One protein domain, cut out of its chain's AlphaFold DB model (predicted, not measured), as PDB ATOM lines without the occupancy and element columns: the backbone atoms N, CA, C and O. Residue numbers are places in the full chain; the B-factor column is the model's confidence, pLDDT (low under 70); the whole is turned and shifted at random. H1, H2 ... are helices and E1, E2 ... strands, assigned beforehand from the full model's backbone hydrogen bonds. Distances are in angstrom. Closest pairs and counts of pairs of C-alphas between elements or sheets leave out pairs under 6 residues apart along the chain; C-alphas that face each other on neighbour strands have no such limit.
ATOM      1  N   GLU A  10      14.349 -17.245  59.265       85.56
ATOM      2  CA  GLU A  10      14.187 -16.337  60.399       85.56
ATOM      3  C   GLU A  10      15.362 -15.367  60.580       85.56
ATOM      4  O   GLU A  10      15.223 -14.311  61.193       85.56
ATOM      5  N   SER A  11      16.530 -15.698  60.024       88.19
ATOM      6  CA  SER A  11      17.720 -14.843  60.058       88.19
ATOM      7  C   SER A  11      17.837 -13.903  58.851       88.19
ATOM      8  O   SER A  11      18.788 -13.117  58.771       88.19
ATOM      9  N   ARG A  12      16.915 -13.997  57.884       89.50
ATOM     10  CA  ARG A  12      16.973 -13.237  56.630       89.50
ATOM     11  C   ARG A  12      16.390 -11.850  56.794       89.50
ATOM     12  O   ARG A  12      15.459 -11.608  57.555       89.50
ATOM     13  N   ARG A  13      16.936 -10.917  56.019       87.25
ATOM     14  CA  ARG A  13      16.432  -9.553  55.948       87.25
ATOM     15  C   ARG A  13      15.404  -9.449  54.825       87.25
ATOM     16  O   ARG A  13      15.764  -9.586  53.658       87.25
ATOM     17  N   TYR A  14      14.162  -9.148  55.187       86.50
ATOM     18  CA  TYR A  14      13.068  -8.928  54.243       86.50
ATOM     19  C   TYR A  14      12.933  -7.433  53.946       86.50
ATOM     20  O   TYR A  14      12.416  -6.667  54.759       86.50
ATOM     21  N   LEU A  15      13.471  -7.007  52.802       88.50
ATOM     22  CA  LEU A  15      13.304  -5.654  52.265       88.50
ATOM     23  C   LEU A  15      12.652  -5.749  50.891       88.50
ATOM     24  O   LEU A  15      12.869  -6.720  50.173       88.50
ATOM     25  N   GLN A  16      11.940  -4.698  50.501       87.38
ATOM     26  CA  GLN A  16      11.432  -4.585  49.143       87.38
ATOM     27  C   GLN A  16      12.591  -4.579  48.134       87.38
ATOM     28  O   GLN A  16      13.578  -3.860  48.316       87.38
ATOM     29  N   GLN A  17      12.445  -5.363  47.070       86.94
ATOM     30  CA  GLN A  17      13.419  -5.601  46.012       86.94
ATOM     31  C   GLN A  17      14.754  -6.165  46.527       86.94
ATOM     32  O   GLN A  17      15.803  -5.933  45.917       86.94
ATOM     33  N   ASN A  18      14.765  -6.892  47.648       91.94
ATOM     34  CA  ASN A  18      16.015  -7.456  48.150       91.94
ATOM     35  C   ASN A  18      16.519  -8.598  47.260       91.94
ATOM     36  O   ASN A  18      15.748  -9.297  46.605       91.94
ATOM     37  N   LEU A  19      17.833  -8.807  47.275       92.56
ATOM     38  CA  LEU A  19      18.451  -9.988  46.688       92.56
ATOM     39  C   LEU A  19      18.535 -11.106  47.728       92.56
ATOM     40  O   LEU A  19      18.749 -10.860  48.919       92.56
ATOM     41  N   GLN A  20      18.434 -12.345  47.264       93.38
ATOM     42  CA  GLN A  20      18.613 -13.542  48.065       93.38
ATOM     43  C   GLN A  20      19.412 -14.587  47.284       93.38
ATOM     44  O   GLN A  20      19.147 -14.865  46.119       93.38
ATOM     45  N   CYS A  21      20.385 -15.210  47.951       91.88
ATOM     46  CA  CYS A  21      21.071 -16.377  47.411       91.88
ATOM     47  C   CYS A  21      20.253 -17.655  47.643       91.88
ATOM     48  O   CYS A  21      19.971 -17.995  48.794       91.88
ATOM     49  N   ILE A  22      19.967 -18.410  46.579       88.00
ATOM     50  CA  ILE A  22      19.188 -19.660  46.639       88.00
ATOM     51  C   ILE A  22      19.909 -20.778  47.403       88.00
ATOM     52  O   ILE A  22      19.270 -21.632  47.999       88.00
ATOM     53  N   TYR A  23      21.246 -20.759  47.433       87.69
ATOM     54  CA  TYR A  23      22.040 -21.850  48.010       87.69
ATOM     55  C   TYR A  23      22.259 -21.739  49.516       87.69
ATOM     56  O   TYR A  23      22.434 -22.742  50.196       87.69
ATOM     57  N   CYS A  24      22.345 -20.517  50.045       89.94
ATOM     58  CA  CYS A  24      22.669 -20.314  51.459       89.94
ATOM     59  C   CYS A  24      21.721 -19.361  52.181       89.94
ATOM     60  O   CYS A  24      21.957 -19.091  53.350       89.94
ATOM     61  N   GLY A  25      20.710 -18.804  51.507       90.00
ATOM     62  CA  GLY A  25      19.743 -17.880  52.106       90.00
ATOM     63  C   GLY A  25      20.300 -16.495  52.455       90.00
ATOM     64  O   GLY A  25      19.605 -15.692  53.071       90.00
ATOM     65  N   ASN A  26      21.554 -16.188  52.101       92.94
ATOM     66  CA  ASN A  26      22.145 -14.880  52.372       92.94
ATOM     67  C   ASN A  26      21.358 -13.773  51.653       92.94
ATOM     68  O   ASN A  26      21.169 -13.837  50.441       92.94
ATOM     69  N   THR A  27      20.971 -12.754  52.416       93.62
ATOM     70  CA  THR A  27      20.192 -11.575  51.988       93.62
ATOM     71  C   THR A  27      20.907 -10.260  52.313       93.62
ATOM     72  O   THR A  27      20.311  -9.185  52.268       93.62
ATOM     73  N   THR A  28      22.185 -10.332  52.708       92.12
ATOM     74  CA  THR A  28      22.904  -9.196  53.312       92.12
ATOM     75  C   THR A  28      23.977  -8.594  52.416       92.12
ATOM     76  O   THR A  28      24.184  -7.383  52.448       92.12
ATOM     77  N   ALA A  29      24.679  -9.419  51.638       91.50
ATOM     78  CA  ALA A  29      25.833  -8.973  50.868       91.50
ATOM     79  C   ALA A  29      26.023  -9.785  49.586       91.50
ATOM     80  O   ALA A  29      26.042 -11.018  49.604       91.50
ATOM     81  N   PHE A  30      26.247  -9.073  48.489       91.75
ATOM     82  CA  PHE A  30      26.452  -9.607  47.147       91.75
ATOM     83  C   PHE A  30      27.588  -8.830  46.489       91.75
ATOM     84  O   PHE A  30      27.880  -7.703  46.894       91.75
ATOM     85  N   PHE A  31      28.249  -9.428  45.509       88.56
ATOM     86  CA  PHE A  31      29.278  -8.741  44.738       88.56
ATOM     87  C   PHE A  31      29.070  -8.966  43.247       88.56
ATOM     88  O   PHE A  31      28.496  -9.971  42.829       88.56
ATOM     89  N   ILE A  32      29.541  -7.994  42.478       86.44
ATOM     90  CA  ILE A  32      29.544  -7.998  41.023       86.44
ATOM     91  C   ILE A  32      30.969  -7.674  40.601       86.44
ATOM     92  O   ILE A  32      31.532  -6.674  41.058       86.44
ATOM     93  N   ASP A  33      31.545  -8.500  39.737       82.19
ATOM     94  CA  ASP A  33      32.883  -8.263  39.210       82.19
ATOM     95  C   ASP A  33      32.806  -7.305  38.013       82.19
ATOM     96  O   ASP A  33      32.481  -7.684  36.891       82.19
ATOM     97  N   LEU A  34      33.097  -6.023  38.259       79.31
ATOM     98  CA  LEU A  34      33.068  -4.961  37.249       79.31
ATOM     99  C   LEU A  34      34.452  -4.348  37.042       79.31
ATOM    100  O   LEU A  34      35.161  -4.024  37.994       79.31
ATOM    101  N   LYS A  35      34.809  -4.083  35.782       80.94
ATOM    102  CA  LYS A  35      35.983  -3.268  35.437       80.94
ATOM    103  C   LYS A  35      35.564  -1.806  35.302       80.94
ATOM    104  O   LYS A  35      34.985  -1.415  34.290       80.94
ATOM    105  N   LEU A  36      35.859  -0.999  36.319       79.00
ATOM    106  CA  LEU A  36      35.470   0.411  36.381       79.00
ATOM    107  C   LEU A  36      36.692   1.328  36.233       79.00
ATOM    108  O   LEU A  36      37.808   0.983  36.618       79.00
ATOM    109  N   ARG A  37      36.487   2.511  35.646       76.94
ATOM    110  CA  ARG A  37      37.514   3.562  35.597       76.94
ATOM    111  C   ARG A  37      37.428   4.413  36.861       76.94
ATOM    112  O   ARG A  37      36.344   4.861  37.228       76.94
ATOM    113  N   HIS A  38      38.570   4.669  37.485       78.56
ATOM    114  CA  HIS A  38      38.672   5.459  38.711       78.56
ATOM    115  C   HIS A  38      39.506   6.713  38.474       78.56
ATOM    116  O   HIS A  38      40.399   6.715  37.622       78.56
ATOM    117  N   GLN A  39      39.208   7.773  39.222       79.81
ATOM    118  CA  GLN A  39      40.049   8.961  39.248       79.81
ATOM    119  C   GLN A  39      41.081   8.795  40.366       79.81
ATOM    120  O   GLN A  39      40.726   8.496  41.504       79.81
ATOM    121  N   VAL A  40      42.357   8.960  40.021       82.62
ATOM    122  CA  VAL A  40      43.480   8.864  40.958       82.62
ATOM    123  C   VAL A  40      44.007  10.270  41.201       82.62
ATOM    124  O   VAL A  40      44.415  10.945  40.256       82.62
ATOM    125  N   ILE A  41      43.971  10.720  42.453       83.75
ATOM    126  CA  ILE A  41      44.439  12.041  42.876       83.75
ATOM    127  C   ILE A  41      45.641  11.835  43.798       83.75
ATOM    128  O   ILE A  41      45.535  11.156  44.818       83.75
ATOM    129  N   ILE A  42      46.783  12.418  43.434       85.94
ATOM    130  CA  ILE A  42      47.977  12.437  44.286       85.94
ATOM    131  C   ILE A  42      47.861  13.652  45.201       85.94
ATOM    132  O   ILE A  42      47.750  14.782  44.722       85.94
ATOM    133  N   GLN A  43      47.851  13.413  46.505       89.62
ATOM    134  CA  GLN A  43      47.798  14.466  47.507       89.62
ATOM    135  C   GLN A  43      49.197  15.030  47.789       89.62
ATOM    136  O   GLN A  43      50.225  14.425  47.479       89.62
ATOM    137  N   ASN A  44      49.233  16.213  48.403       85.81
ATOM    138  CA  ASN A  44      50.471  16.946  48.690       85.81
ATOM    139  C   ASN A  44      51.412  16.201  49.656       85.81
ATOM    140  O   ASN A  44      52.606  16.484  49.687       85.81
ATOM    141  N   ASP A  45      50.890  15.249  50.431       89.31
ATOM    142  CA  ASP A  45      51.634  14.379  51.348       89.31
ATOM    143  C   ASP A  45      52.116  13.073  50.684       89.31
ATOM    144  O   ASP A  45      52.579  12.162  51.364       89.31
ATOM    145  N   SER A  46      52.035  12.977  49.350       82.31
ATOM    146  CA  SER A  46      52.298  11.760  48.566       82.31
ATOM    147  C   SER A  46      51.316  10.609  48.813       82.31
ATOM    148  O   SER A  46      51.563   9.492  48.350       82.31
ATOM    149  N   SER A  47      50.195  10.846  49.499       85.31
ATOM    150  CA  SER A  47      49.118   9.864  49.583       85.31
ATOM    151  C   SER A  47      48.299   9.826  48.286       85.31
ATOM    152  O   SER A  47      48.262  10.780  47.502       85.31
ATOM    153  N   ILE A  48      47.664   8.682  48.026       84.19
ATOM    154  CA  ILE A  48      46.833   8.461  46.841       84.19
ATOM    155  C   ILE A  48      45.377   8.372  47.285       84.19
ATOM    156  O   ILE A  48      45.006   7.466  48.032       84.19
ATOM    157  N   LEU A  49      44.547   9.276  46.771       80.94
ATOM    158  CA  LEU A  49      43.099   9.208  46.898       80.94
ATOM    159  C   LEU A  49      42.512   8.607  45.616       80.94
ATOM    160  O   LEU A  49      42.774   9.088  44.511       80.94
ATOM    161  N   VAL A  50      41.719   7.547  45.767       80.19
ATOM    162  CA  VAL A  50      40.995   6.907  44.663       80.19
ATOM    163  C   VAL A  50      39.514   7.190  44.844       80.19
ATOM    164  O   VAL A  50      38.887   6.652  45.754       80.19
ATOM    165  N   GLU A  51      38.951   8.016  43.967       78.00
ATOM    166  CA  GLU A  51      37.522   8.324  43.981       78.00
ATOM    167  C   GLU A  51      36.803   7.599  42.832       78.00
ATOM    168  O   GLU A  51      37.346   7.465  41.720       78.00
ATOM    169  N   PRO A  52      35.570   7.107  43.061       73.94
ATOM    170  CA  PRO A  52      34.698   6.696  41.975       73.94
ATOM    171  C   PRO A  52      34.543   7.863  41.000       73.94
ATOM    172  O   PRO A  52      34.204   8.976  41.392       73.94
ATOM    173  N   SER A  53      34.780   7.628  39.712       77.88
ATOM    174  CA  SER A  53      34.478   8.662  38.726       77.88
ATOM    175  C   SER A  53      32.962   8.917  38.691       77.88
ATOM    176  O   SER A  53      32.172   8.008  38.953       77.88
ATOM    177  N   LYS A  54      32.521  10.104  38.256       80.06
ATOM    178  CA  LYS A  54      31.087  10.362  37.984       80.06
ATOM    179  C   LYS A  54      30.473   9.323  37.035       80.06
ATOM    180  O   LYS A  54      29.272   9.068  37.067       80.06
ATOM    181  N   THR A  55      31.288   8.731  36.163       77.44
ATOM    182  CA  THR A  55      30.883   7.625  35.290       77.44
ATOM    183  C   THR A  55      30.588   6.360  36.098       77.44
ATOM    184  O   THR A  55      29.582   5.708  35.848       77.44
ATOM    185  N   THR A  56      31.412   6.044  37.094       80.81
ATOM    186  CA  THR A  56      31.246   4.905  38.008       80.81
ATOM    187  C   THR A  56      29.945   5.007  38.809       80.81
ATOM    188  O   THR A  56      29.187   4.044  38.871       80.81
ATOM    189  N   GLU A  57      29.636   6.182  39.360       81.50
ATOM    190  CA  GLU A  57      28.380   6.411  40.094       81.50
ATOM    191  C   GLU A  57      27.148   6.218  39.203       81.50
ATOM    192  O   GLU A  57      26.189   5.548  39.592       81.50
ATOM    193  N   LYS A  58      27.189   6.741  37.969       85.88
ATOM    194  CA  LYS A  58      26.122   6.533  36.977       85.88
ATOM    195  C   LYS A  58      25.930   5.059  36.639       85.88
ATOM    196  O   LYS A  58      24.793   4.626  36.481       85.88
ATOM    197  N   VAL A  59      27.018   4.293  36.540       84.75
ATOM    198  CA  VAL A  59      26.957   2.845  36.294       84.75
ATOM    199  C   VAL A  59      26.247   2.138  37.445       84.75
ATOM    200  O   VAL A  59      25.291   1.413  37.189       84.75
ATOM    201  N   PHE A  60      26.628   2.393  38.700       83.25
ATOM    202  CA  PHE A  60      25.952   1.780  39.851       83.25
ATOM    203  C   PHE A  60      24.473   2.156  39.934       83.25
ATOM    204  O   PHE A  60      23.635   1.289  40.180       83.25
ATOM    205  N   HIS A  61      24.137   3.420  39.674       86.62
ATOM    206  CA  HIS A  61      22.746   3.861  39.639       86.62
ATOM    207  C   HIS A  61      21.945   3.138  38.545       86.62
ATOM    208  O   HIS A  61      20.836   2.666  38.796       86.62
ATOM    209  N   SER A  62      22.516   2.992  37.345       87.50
ATOM    210  CA  SER A  62      21.895   2.234  36.256       87.50
ATOM    211  C   SER A  62      21.742   0.750  36.585       87.50
ATOM    212  O   SER A  62      20.692   0.190  36.285       87.50
ATOM    213  N   ILE A  63      22.735   0.117  37.215       86.62
ATOM    214  CA  ILE A  63      22.651  -1.289  37.638       86.62
ATOM    215  C   ILE A  63      21.523  -1.465  38.655       86.62
ATOM    216  O   ILE A  63      20.677  -2.330  38.474       86.62
ATOM    217  N   ALA A  64      21.457  -0.613  39.682       84.38
ATOM    218  CA  ALA A  64      20.404  -0.685  40.693       84.38
ATOM    219  C   ALA A  64      19.002  -0.518  40.079       84.38
ATOM    220  O   ALA A  64      18.082  -1.253  40.430       84.38
ATOM    221  N   LYS A  65      18.852   0.412  39.126       88.69
ATOM    222  CA  LYS A  65      17.581   0.665  38.434       88.69
ATOM    223  C   LYS A  65      17.156  -0.476  37.504       88.69
ATOM    224  O   LYS A  65      15.963  -0.690  37.334       88.69
ATOM    225  N   ASN A  66      18.110  -1.176  36.892       88.12
ATOM    226  CA  ASN A  66      17.851  -2.233  35.909       88.12
ATOM    227  C   ASN A  66      18.230  -3.620  36.441       88.12
ATOM    228  O   ASN A  66      18.561  -4.509  35.663       88.12
ATOM    229  N   MET A  67      18.209  -3.801  37.761       86.88
ATOM    230  CA  MET A  67      18.683  -5.024  38.404       86.88
ATOM    231  C   MET A  67      17.934  -6.266  37.910       86.88
ATOM    232  O   MET A  67      18.557  -7.299  37.728       86.88
ATOM    233  N   ASP A  68      16.640  -6.158  37.601       87.62
ATOM    234  CA  ASP A  68      15.871  -7.290  37.065       87.62
ATOM    235  C   ASP A  68      16.418  -7.741  35.701       87.62
ATOM    236  O   ASP A  68      16.650  -8.924  35.494       87.62
ATOM    237  N   MET A  69      16.777  -6.798  34.818       86.69
ATOM    238  CA  MET A  69      17.449  -7.128  33.554       86.69
ATOM    239  C   MET A  69      18.842  -7.724  33.764       86.69
ATOM    240  O   MET A  69      19.276  -8.521  32.938       86.69
ATOM    241  N   VAL A  70      19.563  -7.305  34.811       86.38
ATOM    242  CA  VAL A  70      20.889  -7.856  35.144       86.38
ATOM    243  C   VAL A  70      20.754  -9.306  35.599       86.38
ATOM    244  O   VAL A  70      21.510 -10.149  35.130       86.38
ATOM    245  N   LEU A  71      19.773  -9.588  36.459       86.69
ATOM    246  CA  LEU A  71      19.455 -10.939  36.916       86.69
ATOM    247  C   LEU A  71      18.993 -11.831  35.755       86.69
ATOM    248  O   LEU A  71      19.413 -12.976  35.667       86.69
ATOM    249  N   ASP A  72      18.187 -11.298  34.834       84.25
ATOM    250  CA  ASP A  72      17.642 -12.081  33.721       84.25
ATOM    251  C   ASP A  72      18.656 -12.351  32.598       84.25
ATOM    252  O   ASP A  72      18.536 -13.361  31.906       84.25
ATOM    253  N   ASN A  73      19.629 -11.455  32.368       71.88
ATOM    254  CA  ASN A  73      20.502 -11.563  31.193       71.88
ATOM    255  C   ASN A  73      21.770 -12.390  31.399       71.88
ATOM    256  O   ASN A  73      22.216 -12.975  30.421       71.88
ATOM    257  N   GLU A  74      22.337 -12.504  32.600       59.94
ATOM    258  CA  GLU A  74      23.472 -13.401  32.860       59.94
ATOM    259  C   GLU A  74      23.528 -13.741  34.359       59.94
ATOM    260  O   GLU A  74      23.982 -12.937  35.174       59.94
ATOM    261  N   ASN A  75      23.116 -14.961  34.728       57.81
ATOM    262  CA  ASN A  75      23.106 -15.428  36.122       57.81
ATOM    263  C   ASN A  75      24.491 -15.371  36.805       57.81
ATOM    264  O   ASN A  75      24.564 -15.399  38.025       57.81
ATOM    265  N   GLU A  76      25.596 -15.272  36.061       65.75
ATOM    266  CA  GLU A  76      26.958 -15.310  36.616       65.75
ATOM    267  C   GLU A  76      27.523 -13.942  37.034       65.75
ATOM    268  O   GLU A  76      28.591 -13.871  37.648       65.75
ATOM    269  N   VAL A  77      26.813 -12.848  36.743       79.56
ATOM    270  CA  VAL A  77      27.302 -11.488  37.019       79.56
ATOM    271  C   VAL A  77      27.231 -11.157  38.511       79.56
ATOM    272  O   VAL A  77      28.121 -10.489  39.044       79.56
ATOM    273  N   ILE A  78      26.198 -11.642  39.206       88.75
ATOM    274  CA  ILE A  78      25.992 -11.388  40.634       88.75
ATOM    275  C   ILE A  78      26.292 -12.647  41.427       88.75
ATOM    276  O   ILE A  78      25.667 -13.683  41.252       88.75
ATOM    277  N   ASN A  79      27.210 -12.529  42.379       91.00
ATOM    278  CA  ASN A  79      27.628 -13.646  43.201       91.00
ATOM    279  C   ASN A  79      27.349 -13.378  44.679       91.00
ATOM    280  O   ASN A  79      27.522 -12.274  45.212       91.00
ATOM    281  N   CYS A  80      26.943 -14.428  45.385       92.31
ATOM    282  CA  CYS A  80      26.725 -14.362  46.820       92.31
ATOM    283  C   CYS A  80      28.049 -14.133  47.562       92.31
ATOM    284  O   CYS A  80      28.968 -14.948  47.476       92.31
ATOM    285  N   ALA A  81      28.150 -13.078  48.378       92.75
ATOM    286  CA  ALA A  81      29.386 -12.781  49.111       92.75
ATOM    287  C   ALA A  81      29.746 -13.838  50.176       92.75
ATOM    288  O   ALA A  81      30.893 -13.901  50.622       92.75
ATOM    289  N   ASN A  82      28.780 -14.672  50.573       92.81
ATOM    290  CA  ASN A  82      28.965 -15.737  51.554       92.81
ATOM    291  C   ASN A  82      29.433 -17.060  50.926       92.81
ATOM    292  O   ASN A  82      30.461 -17.590  51.340       92.81
ATOM    293  N   CYS A  83      28.705 -17.587  49.934       91.75
ATOM    294  CA  CYS A  83      28.998 -18.899  49.338       91.75
ATOM    295  C   CYS A  83      29.647 -18.837  47.950       91.75
ATOM    296  O   CYS A  83      29.994 -19.883  47.418       91.75
ATOM    297  N   ARG A  84      29.819 -17.639  47.373       90.62
ATOM    298  CA  ARG A  84      30.407 -17.393  46.040       90.62
ATOM    299  C   ARG A  84      29.652 -18.012  44.860       90.62
ATOM    300  O   ARG A  84      30.184 -18.009  43.762       90.62
ATOM    301  N   ASN A  85      28.430 -18.498  45.073       89.50
ATOM    302  CA  ASN A  85      27.608 -19.028  43.991       89.50
ATOM    303  C   ASN A  85      26.846 -17.914  43.249       89.50
ATOM    304  O   ASN A  85      26.429 -16.944  43.901       89.50
ATOM    305  N   PRO A  86      26.592 -18.110  41.943       87.62
ATOM    306  CA  PRO A  86      25.856 -17.177  41.087       87.62
ATOM    307  C   PRO A  86      24.328 -17.243  41.252       87.62
ATOM    308  O   PRO A  86      23.615 -16.384  40.759       87.62
ATOM    309  N   GLY A  87      23.789 -18.241  41.966       87.56
ATOM    310  CA  GLY A  87      22.342 -18.377  42.194       87.56
ATOM    311  C   GLY A  87      21.802 -17.321  43.157       87.56
ATOM    312  O   GLY A  87      21.576 -17.600  44.339       87.56
ATOM    313  N   VAL A  88      21.652 -16.099  42.661       90.69
ATOM    314  CA  VAL A  88      21.104 -14.933  43.347       90.69
ATOM    315  C   VAL A  88      19.918 -14.437  42.532       90.69
ATOM    316  O   VAL A  88      20.042 -14.251  41.331       90.69
ATOM    317  N   ASP A  89      18.787 -14.200  43.187       91.62
ATOM    318  CA  ASP A  89      17.590 -13.632  42.554       91.62
ATOM    319  C   ASP A  89      16.892 -12.672  43.533       91.62
ATOM    320  O   ASP A  89      17.309 -12.524  44.691       91.62
ATOM    321  N   ARG A  90      15.835 -11.995  43.085       91.62
ATOM    322  CA  ARG A  90      14.936 -11.230  43.946       91.62
ATOM    323  C   ARG A  90      14.244 -12.153  44.926       91.62
ATOM    324  O   ARG A  90      13.690 -13.184  44.550       91.62
ATOM    325  N   GLN A  91      14.205 -11.724  46.177       90.62
ATOM    326  CA  GLN A  91      13.517 -12.459  47.222       90.62
ATOM    327  C   GLN A  91      12.035 -12.670  46.878       90.62
ATOM    328  O   GLN A  91      11.536 -13.777  47.032       90.62
ATOM    329  N   GLU A  92      11.353 -11.659  46.338       88.69
ATOM    330  CA  GLU A  92       9.943 -11.757  45.947       88.69
ATOM    331  C   GLU A  92       9.712 -12.785  44.838       88.69
ATOM    332  O   GLU A  92       8.794 -13.589  44.943       88.69
ATOM    333  N   ARG A  93      10.586 -12.834  43.822       87.12
ATOM    334  CA  ARG A  93      10.495 -13.833  42.743       87.12
ATOM    335  C   ARG A  93      10.643 -15.250  43.279       87.12
ATOM    336  O   ARG A  93       9.915 -16.144  42.859       87.12
ATOM    337  N   LEU A  94      11.567 -15.455  44.218       85.69
ATOM    338  CA  LEU A  94      11.764 -16.757  44.853       85.69
ATOM    339  C   LEU A  94      10.549 -17.167  45.691       85.69
ATOM    340  O   LEU A  94      10.155 -18.332  45.660       85.69
ATOM    341  N   LEU A  95       9.948 -16.222  46.418       82.88
ATOM    342  CA  LEU A  95       8.727 -16.457  47.190       82.88
ATOM    343  C   LEU A  95       7.543 -16.795  46.273       82.88
ATOM    344  O   LEU A  95       6.874 -17.803  46.502       82.88
ATOM    345  N   ASP A  96       7.339 -16.015  45.211       82.56
ATOM    346  CA  ASP A  96       6.273 -16.228  44.227       82.56
ATOM    347  C   ASP A  96       6.428 -17.573  43.515       82.56
ATOM    348  O   ASP A  96       5.452 -18.307  43.361       82.56
TER     349      ASP A  96
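What this domain is: This is residues 10 to 96 of the 169 residues of an uncharacterized protein of Calditrichaeota bacterium (UniProt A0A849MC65). Look first for a small head made of two short strand pairs, E1 with E6 and E2 with E5, where H2 packs near E6 and H3 follows directly on E6, close to E1. From this head the chain runs out to the hairpin of E3 and E4 at the far end of the shape, and H1 runs back from there toward H2, so that the hairpin and H1 form a long arm. The 87 printed residues include three named helices and six named strands, in the order E1 E2 E3 E4 H1 H2 E5 E6 H3; each of the three sheets is one antiparallel pair, and the class is mixed, helices and strands. The whole is loose, with a radius of gyration of the C-alphas of 16.2 A, and spans 54 by 25 by 22 A.

Where its parts are: Find C-alpha 38 at (38.672, 5.459, 38.711); from there E3, residues 38 to 42, runs 12.9 A. E4, residues 48 to 52, returns over 13.2 A. H1, residues 54 to 65, begins with C-alpha 54 at (31.087, 10.362, 37.984) and runs 16.6 A. H2, residues 67 to 73, covers 9.9 A. In the head, look for E1 at residues 19 to 21, E6 at 88 to 90, E2 at 30 to 32 and E5 at 78 to 80. H3, residues 91 to 96, ends at C-alpha 96, (6.273, -16.228, 44.227).

How they stand to each other: Begin at the hairpin: E3 and E4 are antiparallel at 154 degrees, and you find N 41 and O 49 within hydrogen-bond range at 2.9 A. The closest C-alphas of E3 and H1 are those of His 38 and Thr 56, 7.5 A. H1 and H2 are close but not clearly touching, about perpendicular at 79 degrees, with the C-alphas of Ile 63 and Val 70 closest at 7.2 A. In the head, E2 and E5 are antiparallel at 146 degrees, with N 31 and O 79 at 3.0 A. E1 and E6 are antiparallel at 142 degrees, with N 20 and O 89 at 2.8 A. Between the two pairs, the closest C-alphas of E1 and E5 are those of Cys 21 and Cys 80, 6.0 A, and the closest of E5 and E6 are those of Ile 78 and Val 88, 6.6 A. For H2 and E6 look at Leu 71 and Asp 89, whose C-alphas are closest at 6.5 A; for E1 and H3, at Gln 20 and Gln 91, 5.3 A. H1 and H3 are apart. In H1, H2 and H3 every O i to N i+4 pair is within hydrogen-bond range.

The domain as a whole: The two C-alphas farthest apart are those of Asn 44 and Asp 96, 55.4 A. Residues 60 to 66, of which 60 to 65 belong to H1, stand free. The printed part has no cut and no long link. Its mean pLDDT is 85.3; look for values under 70 at residues 74 to 76, between H2 and E5.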